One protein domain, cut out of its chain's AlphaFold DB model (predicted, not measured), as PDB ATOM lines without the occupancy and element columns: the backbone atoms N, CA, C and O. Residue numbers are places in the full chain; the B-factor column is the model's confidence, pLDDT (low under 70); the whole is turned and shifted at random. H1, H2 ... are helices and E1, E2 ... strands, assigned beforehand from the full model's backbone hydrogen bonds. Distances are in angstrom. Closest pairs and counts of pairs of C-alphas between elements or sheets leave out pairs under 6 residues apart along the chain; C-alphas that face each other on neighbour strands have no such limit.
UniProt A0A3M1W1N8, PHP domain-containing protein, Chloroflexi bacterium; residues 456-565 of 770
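What this domain is: This is residues 456 to 565 of the 770 residues of the protein "PHP domain-containing protein" of Chloroflexi bacterium (UniProt A0A3M1W1N8). One strongly twisted sheet of seven strands makes the body, with helix H1 packed on one face, on E1, E2 and E7, and helix H3 on the opposite face, on the edge strand E4 and its neighbour E5. Two runs of strands, E1 to E3 and E4 to E7, join side by side at E1 and E7, and H1 and the short H2 come between the runs along the chain. The printed part has 110 residues, with named elements in the order E1 E2 E3 H1 H2 E4 E5 E6 E7 H3; the sheet's order is E3 E2 E1 E7 E6 E5 E4, all antiparallel, and the class is mixed, helices and strands. The whole is compact, with a radius of gyration of the C-alphas of 14.1 A and spans of 45 by 33 by 24 A.

Where its parts are: E1, residues 457 to 465, begins at C-alpha 457 (-34.263, 21.714, 17.522), is 22.5 A long and bends by 54 degrees at residue 460. E2 is residues 468 to 475, 22.1 A, and E3 residues 478 to 482. E4 is residues 513 to 515. E5, residues 518 to 526, is 22.2 A long and bends by 56 degrees at residue 521. E6 is residues 529 to 536, 22.5 A, and E7 residues 545 to 551, 16.5 A. H1, residues 490 to 502, is 18.2 A long; H2 is residues 508 to 511. H3, residues 557 to 565, is 12.7 A long and ends at C-alpha 565 (-37.237, 45.014, 18.387).

How they stand to each other: E1 E2 E3 and E4 E5 E6 E7 are meanders, each strand the antiparallel neighbour of the one before. E1 and E7 are antiparallel at 133 degrees, with N 548 and O 457 2.8 A apart. In the hairpin E1 and E2, N 465 and O 468 are 2.8 A apart; in the hairpin E6 and E7, N 547 and O 534 are 2.8 A apart. Three layers are formed, helices being on both faces of the sheet: H1 is on one face, its closest C-alphas to E7 being Ala 494 and Tyr 548, 5.6 A apart. H3 is on the opposite face at a height over the sheet of 8.5 A, and its closest C-alphas to E4 are Leu 562 and Arg 515, 5.9 A apart. H3 runs across the strands, at 74 degrees to E5 on the local plane. H2 only grazes the sheet with residues 508 to 511. H1 and H3 are apart. Every O i to N i+4 pair is within hydrogen-bond range in H1 and H3; H2 is too short for such a pair.

The domain as a whole: The C-alphas farthest apart are those of Gly 466 and Glu 565, 45.3 A. The printed part has no cut and no long link. The mean pLDDT of the printed part is 76.5; 25 residues are under 70, among them residues 477 to 488.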
ATOM      1  N   GLY A 456     -37.877  23.725  20.288       86.81
ATOM      2  CA  GLY A 456     -37.265  23.665  18.956       86.81
ATOM      3  C   GLY A 456     -36.099  22.672  18.886       86.81
ATOM      4  O   GLY A 456     -35.832  21.941  19.846       86.81
ATOM      5  N   VAL A 457     -35.406  22.626  17.745       85.69
ATOM      6  CA  VAL A 457     -34.263  21.714  17.522       85.69
ATOM      7  C   VAL A 457     -33.076  22.384  16.841       85.69
ATOM      8  O   VAL A 457     -33.231  23.354  16.108       85.69
ATOM      9  N   GLU A 458     -31.891  21.822  17.040       89.50
ATOM     10  CA  GLU A 458     -30.610  22.279  16.497       89.50
ATOM     11  C   GLU A 458     -29.957  21.148  15.689       89.50
ATOM     12  O   GLU A 458     -30.054  19.980  16.069       89.50
ATOM     13  N   ILE A 459     -29.257  21.456  14.595       84.06
ATOM     14  CA  ILE A 459     -28.434  20.463  13.881       84.06
ATOM     15  C   ILE A 459     -26.977  20.676  14.272       84.06
ATOM     16  O   ILE A 459     -26.350  21.642  13.853       84.06
ATOM     17  N   VAL A 460     -26.462  19.764  15.101       81.12
ATOM     18  CA  VAL A 460     -25.162  19.908  15.780       81.12
ATOM     19  C   VAL A 460     -24.007  19.287  15.009       81.12
ATOM     20  O   VAL A 460     -22.855  19.667  15.205       81.12
ATOM     21  N   SER A 461     -24.289  18.332  14.120       76.12
ATOM     22  CA  SER A 461     -23.297  17.825  13.178       76.12
ATOM     23  C   SER A 461     -23.938  17.330  11.880       76.12
ATOM     24  O   SER A 461     -25.088  16.877  11.844       76.12
ATOM     25  N   SER A 462     -23.179  17.411  10.785       79.94
ATOM     26  CA  SER A 462     -23.489  16.725   9.532       79.94
ATOM     27  C   SER A 462     -22.234  16.043   8.993       79.94
ATOM     28  O   SER A 462     -21.134  16.592   9.038       79.94
ATOM     29  N   GLN A 463     -22.371  14.799   8.533       77.06
ATOM     30  CA  GLN A 463     -21.254  13.986   8.055       77.06
ATOM     31  C   GLN A 463     -21.674  13.140   6.858       77.06
ATOM     32  O   GLN A 463     -22.711  12.473   6.879       77.06
ATOM     33  N   ARG A 464     -20.836  13.103   5.821       75.12
ATOM     34  CA  ARG A 464     -21.059  12.248   4.654       75.12
ATOM     35  C   ARG A 464     -20.456  10.862   4.894       75.12
ATOM     36  O   ARG A 464     -19.245  10.734   5.044       75.12
ATOM     37  N   ARG A 465     -21.289   9.819   4.929       65.75
ATOM     38  CA  ARG A 465     -20.891   8.419   5.168       65.75
ATOM     39  C   ARG A 465     -21.506   7.524   4.092       65.75
ATOM     40  O   ARG A 465     -22.706   7.584   3.851       65.75
ATOM     41  N   GLY A 466     -20.686   6.712   3.417       49.19
ATOM     42  CA  GLY A 466     -21.161   5.807   2.358       49.19
ATOM     43  C   GLY A 466     -21.830   6.512   1.167       49.19
ATOM     44  O   GLY A 466     -22.743   5.963   0.564       49.19
ATOM     45  N   GLY A 467     -21.432   7.752   0.859       63.66
ATOM     46  CA  GLY A 467     -22.034   8.587  -0.191       63.66
ATOM     47  C   GLY A 467     -23.231   9.434   0.268       63.66
ATOM     48  O   GLY A 467     -23.387  10.554  -0.230       63.66
ATOM     49  N   SER A 468     -23.994   8.958   1.254       68.38
ATOM     50  CA  SER A 468     -25.150   9.642   1.857       68.38
ATOM     51  C   SER A 468     -24.760  10.622   2.970       68.38
ATOM     52  O   SER A 468     -23.681  10.526   3.556       68.38
ATOM     53  N   TRP A 469     -25.654  11.561   3.287       74.12
ATOM     54  CA  TRP A 469     -25.499  12.495   4.407       74.12
ATOM     55  C   TRP A 469     -26.240  12.006   5.654       74.12
ATOM     56  O   TRP A 469     -27.445  11.758   5.609       74.12
ATOM     57  N   SER A 470     -25.511  11.910   6.765       74.50
ATOM     58  CA  SER A 470     -26.058  11.746   8.110       74.50
ATOM     59  C   SER A 470     -26.058  13.093   8.820       74.50
ATOM     60  O   SER A 470     -25.073  13.829   8.742       74.50
ATOM     61  N   TYR A 471     -27.130  13.369   9.553       75.69
ATOM     62  CA  TYR A 471     -27.226  14.482  10.494       75.69
ATOM     63  C   TYR A 471     -27.232  13.955  11.918       75.69
ATOM     64  O   TYR A 471     -27.519  12.778  12.148       75.69
ATOM     65  N   GLU A 472     -26.945  14.856  12.841       78.81
ATOM     66  CA  GLU A 472     -27.195  14.711  14.261       78.81
ATOM     67  C   GLU A 472     -28.062  15.895  14.692       78.81
ATOM     68  O   GLU A 472     -27.600  17.037  14.750       78.81
ATOM     69  N   VAL A 473     -29.345  15.629  14.934       78.25
ATOM     70  CA  VAL A 473     -30.285  16.630  15.458       78.25
ATOM     71  C   VAL A 473     -30.264  16.576  16.985       78.25
ATOM     72  O   VAL A 473     -30.540  15.523  17.561       78.25
ATOM     73  N   ARG A 474     -29.958  17.697  17.645       78.25
ATOM     74  CA  ARG A 474     -30.174  17.907  19.081       78.25
ATOM     75  C   ARG A 474     -31.569  18.489  19.260       78.25
ATOM     76  O   ARG A 474     -31.822  19.638  18.908       78.25
ATOM     77  N   ASP A 475     -32.464  17.711  19.848       77.00
ATOM     78  CA  ASP A 475     -33.723  18.255  20.343       77.00
ATOM     79  C   ASP A 475     -33.471  19.032  21.647       77.00
ATOM     80  O   ASP A 475     -32.894  18.488  22.594       77.00
ATOM     81  N   LEU A 476     -33.869  20.308  21.699       77.00
ATOM     82  CA  LEU A 476     -33.532  21.209  22.812       77.00
ATOM     83  C   LEU A 476     -34.291  20.876  24.112       77.00
ATOM     84  O   LEU A 476     -33.985  21.413  25.175       77.00
ATOM     85  N   ARG A 477     -35.258  19.952  24.044       64.31
ATOM     86  CA  ARG A 477     -36.125  19.520  25.155       64.31
ATOM     87  C   ARG A 477     -35.662  18.195  25.769       64.31
ATOM     88  O   ARG A 477     -35.953  17.907  26.938       64.31
ATOM     89  N   THR A 478     -34.966  17.377  24.973       55.66
ATOM     90  CA  THR A 478     -34.435  16.055  25.341       55.66
ATOM     91  C   THR A 478     -33.214  15.692  24.487       55.66
ATOM     92  O   THR A 478     -33.348  15.409  23.300       55.66
ATOM     93  N   THR A 479     -32.031  15.615  25.098       40.50
ATOM     94  CA  THR A 479     -30.739  15.432  24.411       40.50
ATOM     95  C   THR A 479     -30.529  14.019  23.832       40.50
ATOM     96  O   THR A 479     -29.761  13.217  24.364       40.50
ATOM     97  N   ALA A 480     -31.210  13.697  22.731       46.88
ATOM     98  CA  ALA A 480     -31.066  12.443  21.992       46.88
ATOM     99  C   ALA A 480     -30.875  12.711  20.490       46.88
ATOM    100  O   ALA A 480     -31.748  13.290  19.853       46.88
ATOM    101  N   GLY A 481     -29.740  12.271  19.937       48.59
ATOM    102  CA  GLY A 481     -29.396  12.453  18.525       48.59
ATOM    103  C   GLY A 481     -30.272  11.633  17.569       48.59
ATOM    104  O   GLY A 481     -30.566  10.466  17.837       48.59
ATOM    105  N   VAL A 482     -30.648  12.236  16.437       53.84
ATOM    106  CA  VAL A 482     -31.519  11.637  15.405       53.84
ATOM    107  C   VAL A 482     -30.834  11.631  14.036       53.84
ATOM    108  O   VAL A 482     -30.244  12.634  13.639       53.84
ATOM    109  N   THR A 483     -30.954  10.517  13.304       52.38
ATOM    110  CA  THR A 483     -30.444  10.338  11.934       52.38
ATOM    111  C   THR A 483     -31.522  10.588  10.872       52.38
ATOM    112  O   THR A 483     -32.719  10.432  11.122       52.38
ATOM    113  N   ARG A 484     -31.104  10.959   9.650       54.88
ATOM    114  CA  ARG A 484     -32.004  11.376   8.553       54.88
ATOM    115  C   ARG A 484     -33.104  10.360   8.227       54.88
ATOM    116  O   ARG A 484     -34.232  10.758   7.967       54.88
ATOM    117  N   ASP A 485     -32.777   9.070   8.242       46.97
ATOM    118  CA  ASP A 485     -33.683   7.950   7.945       46.97
ATOM    119  C   ASP A 485     -34.850   7.807   8.941       46.97
ATOM    120  O   ASP A 485     -35.766   7.026   8.699       46.97
ATOM    121  N   ARG A 486     -34.815   8.547  10.059       52.81
ATOM    122  CA  ARG A 486     -35.775   8.469  11.175       52.81
ATOM    123  C   ARG A 486     -36.342   9.830  11.576       52.81
ATOM    124  O   ARG A 486     -37.060   9.920  12.567       52.81
ATOM    125  N   ALA A 487     -36.002  10.887  10.843       51.38
ATOM    126  CA  ALA A 487     -36.485  12.230  11.119       51.38
ATOM    127  C   ALA A 487     -37.943  12.388  10.655       51.38
ATOM    128  O   ALA A 487     -38.270  12.085   9.509       51.38
ATOM    129  N   GLN A 488     -38.808  12.884  11.539       59.03
ATOM    130  CA  GLN A 488     -40.219  13.179  11.273       59.03
ATOM    131  C   GLN A 488     -40.587  14.551  11.861       59.03
ATOM    132  O   GLN A 488     -39.860  15.070  12.714       59.03
ATOM    133  N   GLY A 489     -41.679  15.153  11.375       73.88
ATOM    134  CA  GLY A 489     -42.155  16.474  11.805       73.88
ATOM    135  C   GLY A 489     -41.047  17.534  11.795       73.88
ATOM    136  O   GLY A 489     -40.287  17.657  10.828       73.88
ATOM    137  N   LEU A 490     -40.900  18.244  12.914       77.19
ATOM    138  CA  LEU A 490     -39.884  19.280  13.125       77.19
ATOM    139  C   LEU A 490     -38.439  18.835  12.808       77.19
ATOM    140  O   LEU A 490     -37.648  19.635  12.308       77.19
ATOM    141  N   TRP A 491     -38.075  17.568  13.038       79.06
ATOM    142  CA  TRP A 491     -36.731  17.067  12.712       79.06
ATOM    143  C   TRP A 491     -36.508  16.958  11.197       79.06
ATOM    144  O   TRP A 491     -35.414  17.239  10.708       79.06
ATOM    145  N   ALA A 492     -37.546  16.580  10.444       73.06
ATOM    146  CA  ALA A 492     -37.497  16.543   8.984       73.06
ATOM    147  C   ALA A 492     -37.466  17.963   8.392       73.06
ATOM    148  O   ALA A 492     -36.694  18.216   7.466       73.06
ATOM    149  N   TYR A 493     -38.228  18.898   8.977       83.88
ATOM    150  CA  TYR A 493     -38.182  20.321   8.625       83.88
ATOM    151  C   TYR A 493     -36.778  20.911   8.799       83.88
ATOM    152  O   TYR A 493     -36.205  21.430   7.838       83.88
ATOM    153  N   ALA A 494     -36.198  20.768   9.996       85.94
ATOM    154  CA  ALA A 494     -34.863  21.269  10.313       85.94
ATOM    155  C   ALA A 494     -33.809  20.731   9.334       85.94
ATOM    156  O   ALA A 494     -33.024  21.503   8.781       85.94
ATOM    157  N   ILE A 495     -33.835  19.422   9.050       82.75
ATOM    158  CA  ILE A 495     -32.921  18.807   8.079       82.75
ATOM    159  C   ILE A 495     -33.135  19.394   6.681       82.75
ATOM    160  O   ILE A 495     -32.157  19.814   6.071       82.75
ATOM    161  N   SER A 496     -34.372  19.482   6.177       83.75
ATOM    162  CA  SER A 496     -34.638  20.031   4.837       83.75
ATOM    163  C   SER A 496     -34.108  21.458   4.687       83.75
ATOM    164  O   SER A 496     -33.394  21.757   3.731       83.75
ATOM    165  N   ARG A 497     -34.376  22.321   5.673       84.56
ATOM    166  CA  ARG A 497     -33.911  23.717   5.691       84.56
ATOM    167  C   ARG A 497     -32.385  23.814   5.768       84.56
ATOM    168  O   ARG A 497     -31.794  24.698   5.153       84.56
ATOM    169  N   HIS A 498     -31.736  22.901   6.487       85.00
ATOM    170  CA  HIS A 498     -30.277  22.809   6.567       85.00
ATOM    171  C   HIS A 498     -29.640  22.269   5.270       85.00
ATOM    172  O   HIS A 498     -28.524  22.657   4.923       85.00
ATOM    173  N   GLU A 499     -30.347  21.434   4.502       83.88
ATOM    174  CA  GLU A 499     -29.915  21.035   3.154       83.88
ATOM    175  C   GLU A 499     -30.054  22.172   2.142       83.88
ATOM    176  O   GLU A 499     -29.117  22.407   1.381       83.88
ATOM    177  N   ASP A 500     -31.159  22.923   2.176       81.38
ATOM    178  CA  ASP A 500     -31.349  24.116   1.341       81.38
ATOM    179  C   ASP A 500     -30.268  25.186   1.614       81.38
ATOM    180  O   ASP A 500     -29.790  25.834   0.679       81.38
ATOM    181  N   LEU A 501     -29.836  25.332   2.875       79.88
ATOM    182  CA  LEU A 501     -28.685  26.158   3.264       79.88
ATOM    183  C   LEU A 501     -27.366  25.623   2.686       79.88
ATOM    184  O   LEU A 501     -26.652  26.359   2.004       79.88
ATOM    185  N   ARG A 502     -27.041  24.341   2.916       82.06
ATOM    186  CA  ARG A 502     -25.804  23.709   2.408       82.06
ATOM    187  C   ARG A 502     -25.697  23.796   0.886       82.06
ATOM    188  O   ARG A 502     -24.607  23.973   0.352       82.06
ATOM    189  N   GLU A 503     -26.812  23.627   0.187       76.81
ATOM    190  CA  GLU A 503     -26.875  23.634  -1.278       76.81
ATOM    191  C   GLU A 503     -27.010  25.046  -1.867       76.81
ATOM    192  O   GLU A 503     -27.204  25.193  -3.072       76.81
ATOM    193  N   GLY A 504     -26.883  26.093  -1.041       66.06
ATOM    194  CA  GLY A 504     -26.864  27.488  -1.481       66.06
ATOM    195  C   GLY A 504     -28.201  27.997  -2.022       66.06
ATOM    196  O   GLY A 504     -28.237  29.042  -2.671       66.06
ATOM    197  N   ARG A 505     -29.302  27.278  -1.766       69.94
ATOM    198  CA  ARG A 505     -30.659  27.664  -2.182       69.94
ATOM    199  C   ARG A 505     -31.229  28.782  -1.307       69.94
ATOM    200  O   ARG A 505     -32.127  29.499  -1.740       69.94
ATOM    201  N   ILE A 506     -30.708  28.930  -0.086       71.75
ATOM    202  CA  ILE A 506     -31.060  29.999   0.852       71.75
ATOM    203  C   ILE A 506     -29.799  30.763   1.267       71.75
ATOM    204  O   ILE A 506     -28.864  30.180   1.811       71.75
ATOM    205  N   ASP A 507     -29.800  32.084   1.071       71.56
ATOM    206  CA  ASP A 507     -28.790  32.977   1.645       71.56
ATOM    207  C   ASP A 507     -29.216  33.439   3.045       71.56
ATOM    208  O   ASP A 507     -30.000  34.374   3.208       71.56
ATOM    209  N   LEU A 508     -28.679  32.778   4.070       72.50
ATOM    210  CA  LEU A 508     -28.954  33.090   5.473       72.50
ATOM    211  C   LEU A 508     -28.501  34.507   5.864       72.50
ATOM    212  O   LEU A 508     -29.121  35.141   6.718       72.50
ATOM    213  N   GLN A 509     -27.447  35.034   5.233       64.06
ATOM    214  CA  GLN A 509     -26.838  36.304   5.644       64.06
ATOM    215  C   GLN A 509     -27.679  37.533   5.276       64.06
ATOM    216  O   GLN A 509     -27.560  38.556   5.947       64.06
ATOM    217  N   SER A 510     -28.543  37.441   4.260       67.75
ATOM    218  CA  SER A 510     -29.458  38.524   3.864       67.75
ATOM    219  C   SER A 510     -30.878  38.398   4.433       67.75
ATOM    220  O   SER A 510     -31.673  39.323   4.274       67.75
ATOM    221  N   GLN A 511     -31.204  37.289   5.108       75.31
ATOM    222  CA  GLN A 511     -32.552  37.020   5.635       75.31
ATOM    223  C   GLN A 511     -32.691  37.247   7.149       75.31
ATOM    224  O   GLN A 511     -33.791  37.530   7.618       75.31
ATOM    225  N   VAL A 512     -31.600  37.150   7.916       82.94
ATOM    226  CA  VAL A 512     -31.631  37.279   9.383       82.94
ATOM    227  C   VAL A 512     -31.698  38.738   9.843       82.94
ATOM    228  O   VAL A 512     -30.917  39.585   9.407       82.94
ATOM    229  N   ARG A 513     -32.579  39.015  10.810       84.00
ATOM    230  CA  ARG A 513     -32.630  40.269  11.577       84.00
ATOM    231  C   ARG A 513     -31.868  40.094  12.889       84.00
ATOM    232  O   ARG A 513     -32.249  39.257  13.703       84.00
ATOM    233  N   TRP A 514     -30.806  40.867  13.089       82.00
ATOM    234  CA  TRP A 514     -29.874  40.709  14.211       82.00
ATOM    235  C   TRP A 514     -30.089  41.731  15.334       82.00
ATOM    236  O   TRP A 514     -30.306  42.911  15.061       82.00
ATOM    237  N   ARG A 515     -29.895  41.291  16.581       78.50
ATOM    238  CA  ARG A 515     -29.667  42.113  17.779       78.50
ATOM    239  C   ARG A 515     -28.532  41.468  18.574       78.50
ATOM    240  O   ARG A 515     -28.669  40.341  19.041       78.50
ATOM    241  N   GLY A 516     -27.414  42.172  18.736       77.75
ATOM    242  CA  GLY A 516     -26.240  41.598  19.395       77.75
ATOM    243  C   GLY A 516     -25.766  40.316  18.694       77.75
ATOM    244  O   GLY A 516     -25.702  40.262  17.458       77.75
ATOM    245  N   ARG A 517     -25.518  39.252  19.467       81.50
ATOM    246  CA  ARG A 517     -25.218  37.899  18.950       81.50
ATOM    247  C   ARG A 517     -26.449  37.067  18.553       81.50
ATOM    248  O   ARG A 517     -26.292  35.988  17.988       81.50
ATOM    249  N   LEU A 518     -27.666  37.561  18.790       87.38
ATOM    250  CA  LEU A 518     -28.918  36.843  18.516       87.38
ATOM    251  C   LEU A 518     -29.540  37.291  17.187       87.38
ATOM    252  O   LEU A 518     -29.564  38.481  16.863       87.38
ATOM    253  N   GLY A 519     -30.086  36.352  16.416       88.12
ATOM    254  CA  GLY A 519     -30.730  36.630  15.136       88.12
ATOM    255  C   GLY A 519     -32.062  35.905  14.952       88.12
ATOM    256  O   GLY A 519     -32.182  34.708  15.198       88.12
ATOM    257  N   LEU A 520     -33.062  36.635  14.463       89.75
ATOM    258  CA  LEU A 520     -34.320  36.087  13.967       89.75
ATOM    259  C   LEU A 520     -34.183  35.832  12.462       89.75
ATOM    260  O   LEU A 520     -34.123  36.787  11.686       89.75
ATOM    261  N   TRP A 521     -34.154  34.568  12.039       88.50
ATOM    262  CA  TRP A 521     -34.177  34.209  10.617       88.50
ATOM    263  C   TRP A 521     -35.601  34.246  10.065       88.50
ATOM    264  O   TRP A 521     -35.852  34.883   9.043       88.50
ATOM    265  N   ARG A 522     -36.545  33.594  10.751       87.75
ATOM    266  CA  ARG A 522     -37.932  33.465  10.291       87.75
ATOM    267  C   ARG A 522     -38.894  33.484  11.468       87.75
ATOM    268  O   ARG A 522     -38.627  32.855  12.483       87.75
ATOM    269  N   ALA A 523     -40.035  34.144  11.303       87.19
ATOM    270  CA  ALA A 523     -41.201  33.968  12.162       87.19
ATOM    271  C   ALA A 523     -42.359  33.509  11.276       87.19
ATOM    272  O   ALA A 523     -42.710  34.211  10.327       87.19
ATOM    273  N   TYR A 524     -42.939  32.348  11.555       84.50
ATOM    274  CA  TYR A 524     -44.032  31.781  10.766       84.50
ATOM    275  C   TYR A 524     -45.157  31.289  11.674       84.50
ATOM    276  O   TYR A 524     -44.931  30.921  12.829       84.50
ATOM    277  N   ARG A 525     -46.394  31.319  11.176       76.94
ATOM    278  CA  ARG A 525     -47.534  30.740  11.892       76.94
ATOM    279  C   ARG A 525     -47.583  29.235  11.640       76.94
ATOM    280  O   ARG A 525     -47.507  28.813  10.492       76.94
ATOM    281  N   GLN A 526     -47.747  28.458  12.706       69.62
ATOM    282  CA  GLN A 526     -47.993  27.020  12.650       69.62
ATOM    283  C   GLN A 526     -49.232  26.715  13.502       69.62
ATOM    284  O   GLN A 526     -49.240  26.952  14.716       69.62
ATOM    285  N   GLY A 527     -50.319  26.297  12.850       70.12
ATOM    286  CA  GLY A 527     -51.647  26.235  13.460       70.12
ATOM    287  C   GLY A 527     -52.025  27.555  14.152       70.12
ATOM    288  O   GLY A 527     -51.957  28.643  13.573       70.12
ATOM    289  N   ALA A 528     -52.397  27.476  15.431       67.75
ATOM    290  CA  ALA A 528     -52.711  28.652  16.249       67.75
ATOM    291  C   ALA A 528     -51.470  29.417  16.767       67.75
ATOM    292  O   ALA A 528     -51.594  30.583  17.152       67.75
ATOM    293  N   ARG A 529     -50.288  28.789  16.795       72.88
ATOM    294  CA  ARG A 529     -49.072  29.296  17.459       72.88
ATOM    295  C   ARG A 529     -48.126  29.988  16.468       72.88
ATOM    296  O   ARG A 529     -48.278  29.863  15.252       72.88
ATOM    297  N   VAL A 530     -47.161  30.745  16.987       81.81
ATOM    298  CA  VAL A 530     -46.042  31.274  16.195       81.81
ATOM    299  C   VAL A 530     -44.805  30.422  16.479       81.81
ATOM    300  O   VAL A 530     -44.624  29.897  17.579       81.81
ATOM    301  N   LYS A 531     -43.992  30.224  15.445       87.56
ATOM    302  CA  LYS A 531     -42.747  29.465  15.476       87.56
ATOM    303  C   LYS A 531     -41.630  30.311  14.883       87.56
ATOM    304  O   LYS A 531     -41.861  31.113  13.972       87.56
ATOM    305  N   TYR A 532     -40.421  30.110  15.390       90.75
ATOM    306  CA  TYR A 532     -39.253  30.907  15.049       90.75
ATOM    307  C   TYR A 532     -38.099  30.018  14.584       90.75
ATOM    308  O   TYR A 532     -37.694  29.102  15.300       90.75
ATOM    309  N   ASP A 533     -37.544  30.329  13.412       92.12
ATOM    310  CA  ASP A 533     -36.178  29.925  13.082       92.12
ATOM    311  C   ASP A 533     -35.250  31.020  13.626       92.12
ATOM    312  O   ASP A 533     -35.354  32.195  13.244       92.12
ATOM    313  N   LEU A 534     -34.363  30.639  14.536       92.62
ATOM    314  CA  LEU A 534     -33.437  31.518  15.243       92.62
ATOM    315  C   LEU A 534     -31.996  31.114  14.936       92.62
ATOM    316  O   LEU A 534     -31.698  29.950  14.677       92.62
ATOM    317  N   VAL A 535     -31.086  32.076  14.998       91.25
ATOM    318  CA  VAL A 535     -29.647  31.850  14.862       91.25
ATOM    319  C   VAL A 535     -28.902  32.551  15.988       91.25
ATOM    320  O   VAL A 535     -29.270  33.652  16.399       91.25
ATOM    321  N   HIS A 536     -27.845  31.917  16.477       89.25
ATOM    322  CA  HIS A 536     -26.783  32.603  17.204       89.25
ATOM    323  C   HIS A 536     -25.605  32.805  16.247       89.25
ATOM    324  O   HIS A 536     -25.503  32.152  15.202       89.25
ATOM    325  N   ARG A 537     -24.734  33.745  16.589       81.31
ATOM    326  CA  ARG A 537     -23.397  33.839  16.019       81.31
ATOM    327  C   ARG A 537     -22.397  34.015  17.144       81.31
ATOM    328  O   ARG A 537     -22.696  34.706  18.116       81.31
ATOM    329  N   ASP A 538     -21.221  33.431  16.987       72.94
ATOM    330  CA  ASP A 538     -20.138  33.587  17.944       72.94
ATOM    331  C   ASP A 538     -19.706  35.063  18.081       72.94
ATOM    332  O   ASP A 538     -20.176  35.958  17.372       72.94
ATOM    333  N   GLN A 539     -18.786  35.331  19.009       63.09
ATOM    334  CA  GLN A 539     -18.224  36.670  19.227       63.09
ATOM    335  C   GLN A 539     -17.675  37.321  17.941       63.09
ATOM    336  O   GLN A 539     -17.777  38.534  17.773       63.09
ATOM    337  N   ASN A 540     -17.143  36.522  17.014       56.03
ATOM    338  CA  ASN A 540     -16.538  36.980  15.760       56.03
ATOM    339  C   ASN A 540     -17.625  37.329  14.717       56.03
ATOM    340  O   ASN A 540     -17.476  38.238  13.898       56.03
ATOM    341  N   GLY A 541     -18.763  36.637  14.806       67.44
ATOM    342  CA  GLY A 541     -19.957  36.794  13.986       67.44
ATOM    343  C   GLY A 541     -20.241  35.603  13.064       67.44
ATOM    344  O   GLY A 541     -21.111  35.709  12.192       67.44
ATOM    345  N   VAL A 542     -19.537  34.480  13.239       73.94
ATOM    346  CA  VAL A 542     -19.787  33.216  12.533       73.94
ATOM    347  C   VAL A 542     -21.040  32.564  13.109       73.94
ATOM    348  O   VAL A 542     -21.155  32.410  14.319       73.94
ATOM    349  N   ILE A 543     -21.978  32.152  12.250       81.69
ATOM    350  CA  ILE A 543     -23.177  31.419  12.682       81.69
ATOM    351  C   ILE A 543     -22.751  30.023  13.151       81.69
ATOM    352  O   ILE A 543     -22.381  29.176  12.339       81.69
ATOM    353  N   ASP A 544     -22.793  29.823  14.463       79.44
ATOM    354  CA  ASP A 544     -22.374  28.626  15.193       79.44
ATOM    355  C   ASP A 544     -23.569  27.735  15.575       79.44
ATOM    356  O   ASP A 544     -23.456  26.509  15.535       79.44
ATOM    357  N   HIS A 545     -24.734  28.335  15.849       86.94
ATOM    358  CA  HIS A 545     -25.984  27.627  16.125       86.94
ATOM    359  C   HIS A 545     -27.149  28.115  15.252       86.94
ATOM    360  O   HIS A 545     -27.377  29.315  15.087       86.94
ATOM    361  N   ILE A 546     -27.948  27.163  14.758       91.31
ATOM    362  CA  ILE A 546     -29.241  27.410  14.103       91.31
ATOM    363  C   ILE A 546     -30.303  26.570  14.815       91.31
ATOM    364  O   ILE A 546     -30.189  25.342  14.873       91.31
ATOM    365  N   PHE A 547     -31.331  27.235  15.333       92.50
ATOM    366  CA  PHE A 547     -32.461  26.636  16.036       92.50
ATOM    367  C   PHE A 547     -33.715  26.736  15.162       92.50
ATOM    368  O   PHE A 547     -34.100  27.824  14.741       92.50
ATOM    369  N   TYR A 548     -34.361  25.607  14.895       92.31
ATOM    370  CA  TYR A 548     -35.505  25.492  13.991       92.31
ATOM    371  C   TYR A 548     -36.802  25.284  14.778       92.31
ATOM    372  O   TYR A 548     -36.832  24.494  15.730       92.31
ATOM    373  N   GLY A 549     -37.879  25.956  14.358       88.62
ATOM    374  CA  GLY A 549     -39.231  25.779  14.912       88.62
ATOM    375  C   GLY A 549     -39.357  25.997  16.427       88.62
ATOM    376  O   GLY A 549     -40.134  25.310  17.097       88.62
ATOM    377  N   VAL A 550     -38.593  26.944  16.973       89.56
ATOM    378  CA  VAL A 550     -38.657  27.361  18.381       89.56
ATOM    379  C   VAL A 550     -40.030  27.980  18.669       89.56
ATOM    380  O   VAL A 550     -40.553  28.737  17.857       89.56
ATOM    381  N   SER A 551     -40.632  27.658  19.813       84.88
ATOM    382  CA  SER A 551     -41.949  28.165  20.239       84.88
ATOM    383  C   SER A 551     -41.808  29.274  21.289       84.88
ATOM    384  O   SER A 551     -40.862  29.231  22.075       84.88
ATOM    385  N   ASP A 552     -42.777  30.199  21.365       80.25
ATOM    386  CA  ASP A 552     -42.790  31.350  22.297       80.25
ATOM    387  C   ASP A 552     -42.363  31.004  23.738       80.25
ATOM    388  O   ASP A 552     -41.504  31.659  24.323       80.25
ATOM    389  N   TRP A 553     -42.929  29.931  24.303       77.62
ATOM    390  CA  TRP A 553     -42.682  29.501  25.687       77.62
ATOM    391  C   TRP A 553     -41.238  29.048  25.953       77.62
ATOM    392  O   TRP A 553     -40.807  29.002  27.104       77.62
ATOM    393  N   GLY A 554     -40.493  28.688  24.904       75.88
ATOM    394  CA  GLY A 554     -39.104  28.249  25.001       75.88
ATOM    395  C   GLY A 554     -38.084  29.380  24.878       75.88
ATOM    396  O   GLY A 554     -36.890  29.090  24.828       75.88
ATOM    397  N   LEU A 555     -38.516  30.638  24.787       84.75
ATOM    398  CA  LEU A 555     -37.629  31.784  24.602       84.75
ATOM    399  C   LEU A 555     -37.124  32.333  25.942       84.75
ATOM    400  O   LEU A 555     -37.897  32.591  26.864       84.75
ATOM    401  N   GLY A 556     -35.811  32.551  26.021       81.62
ATOM    402  CA  GLY A 556     -35.178  33.326  27.088       81.62
ATOM    403  C   GLY A 556     -35.469  34.827  26.979       81.62
ATOM    404  O   GLY A 556     -35.963  35.308  25.954       81.62
ATOM    405  N   GLU A 557     -35.121  35.592  28.015       82.31
ATOM    406  CA  GLU A 557     -35.394  37.038  28.081       82.31
ATOM    407  C   GLU A 557     -34.754  37.807  26.909       82.31
ATOM    408  O   GLU A 557     -35.429  38.592  26.239       82.31
ATOM    409  N   ALA A 558     -33.491  37.508  26.586       80.62
ATOM    410  CA  ALA A 558     -32.776  38.123  25.466       80.62
ATOM    411  C   ALA A 558     -33.422  37.806  24.099       80.62
ATOM    412  O   ALA A 558     -33.562  38.694  23.256       80.62
ATOM    413  N   TRP A 559     -33.908  36.572  23.902       87.06
ATOM    414  CA  TRP A 559     -34.618  36.170  22.682       87.06
ATOM    415  C   TRP A 559     -35.967  36.886  22.530       87.06
ATOM    416  O   TRP A 559     -36.283  37.365  21.442       87.06
ATOM    417  N   MET A 560     -36.745  37.025  23.608       84.12
ATOM    418  CA  MET A 560     -37.978  37.825  23.584       84.12
ATOM    419  C   MET A 560     -37.688  39.309  23.307       84.12
ATOM    420  O   MET A 560     -38.422  39.955  22.560       84.12
ATOM    421  N   SER A 561     -36.590  39.845  23.851       82.50
ATOM    422  CA  SER A 561     -36.122  41.211  23.578       82.50
ATOM    423  C   SER A 561     -35.797  41.421  22.087       82.50
ATOM    424  O   SER A 561     -36.286  42.375  21.482       82.50
ATOM    425  N   LEU A 562     -35.078  40.475  21.461       84.75
ATOM    426  CA  LEU A 562     -34.842  40.438  20.010       84.75
ATOM    427  C   LEU A 562     -36.157  40.452  19.213       84.75
ATOM    428  O   LEU A 562     -36.275  41.240  18.280       84.75
ATOM    429  N   LEU A 563     -37.144  39.611  19.547       83.81
ATOM    430  CA  LEU A 563     -38.399  39.545  18.780       83.81
ATOM    431  C   LEU A 563     -39.185  40.864  18.805       83.81
ATOM    432  O   LEU A 563     -39.740  41.262  17.777       83.81
ATOM    433  N   ASN A 564     -39.206  41.541  19.958       79.44
ATOM    434  CA  ASN A 564     -39.897  42.818  20.137       79.44
ATOM    435  C   ASN A 564     -39.271  43.947  19.299       79.44
ATOM    436  O   ASN A 564     -39.998  44.740  18.702       79.44
ATOM    437  N   GLU A 565     -37.940  44.008  19.202       72.75
ATOM    438  CA  GLU A 565     -37.237  45.014  18.387       72.75
ATOM    439  C   GLU A 565     -37.174  44.654  16.899       72.75
ATOM    440  O   GLU A 565     -37.294  45.529  16.041       72.75
TER     441      GLU A 565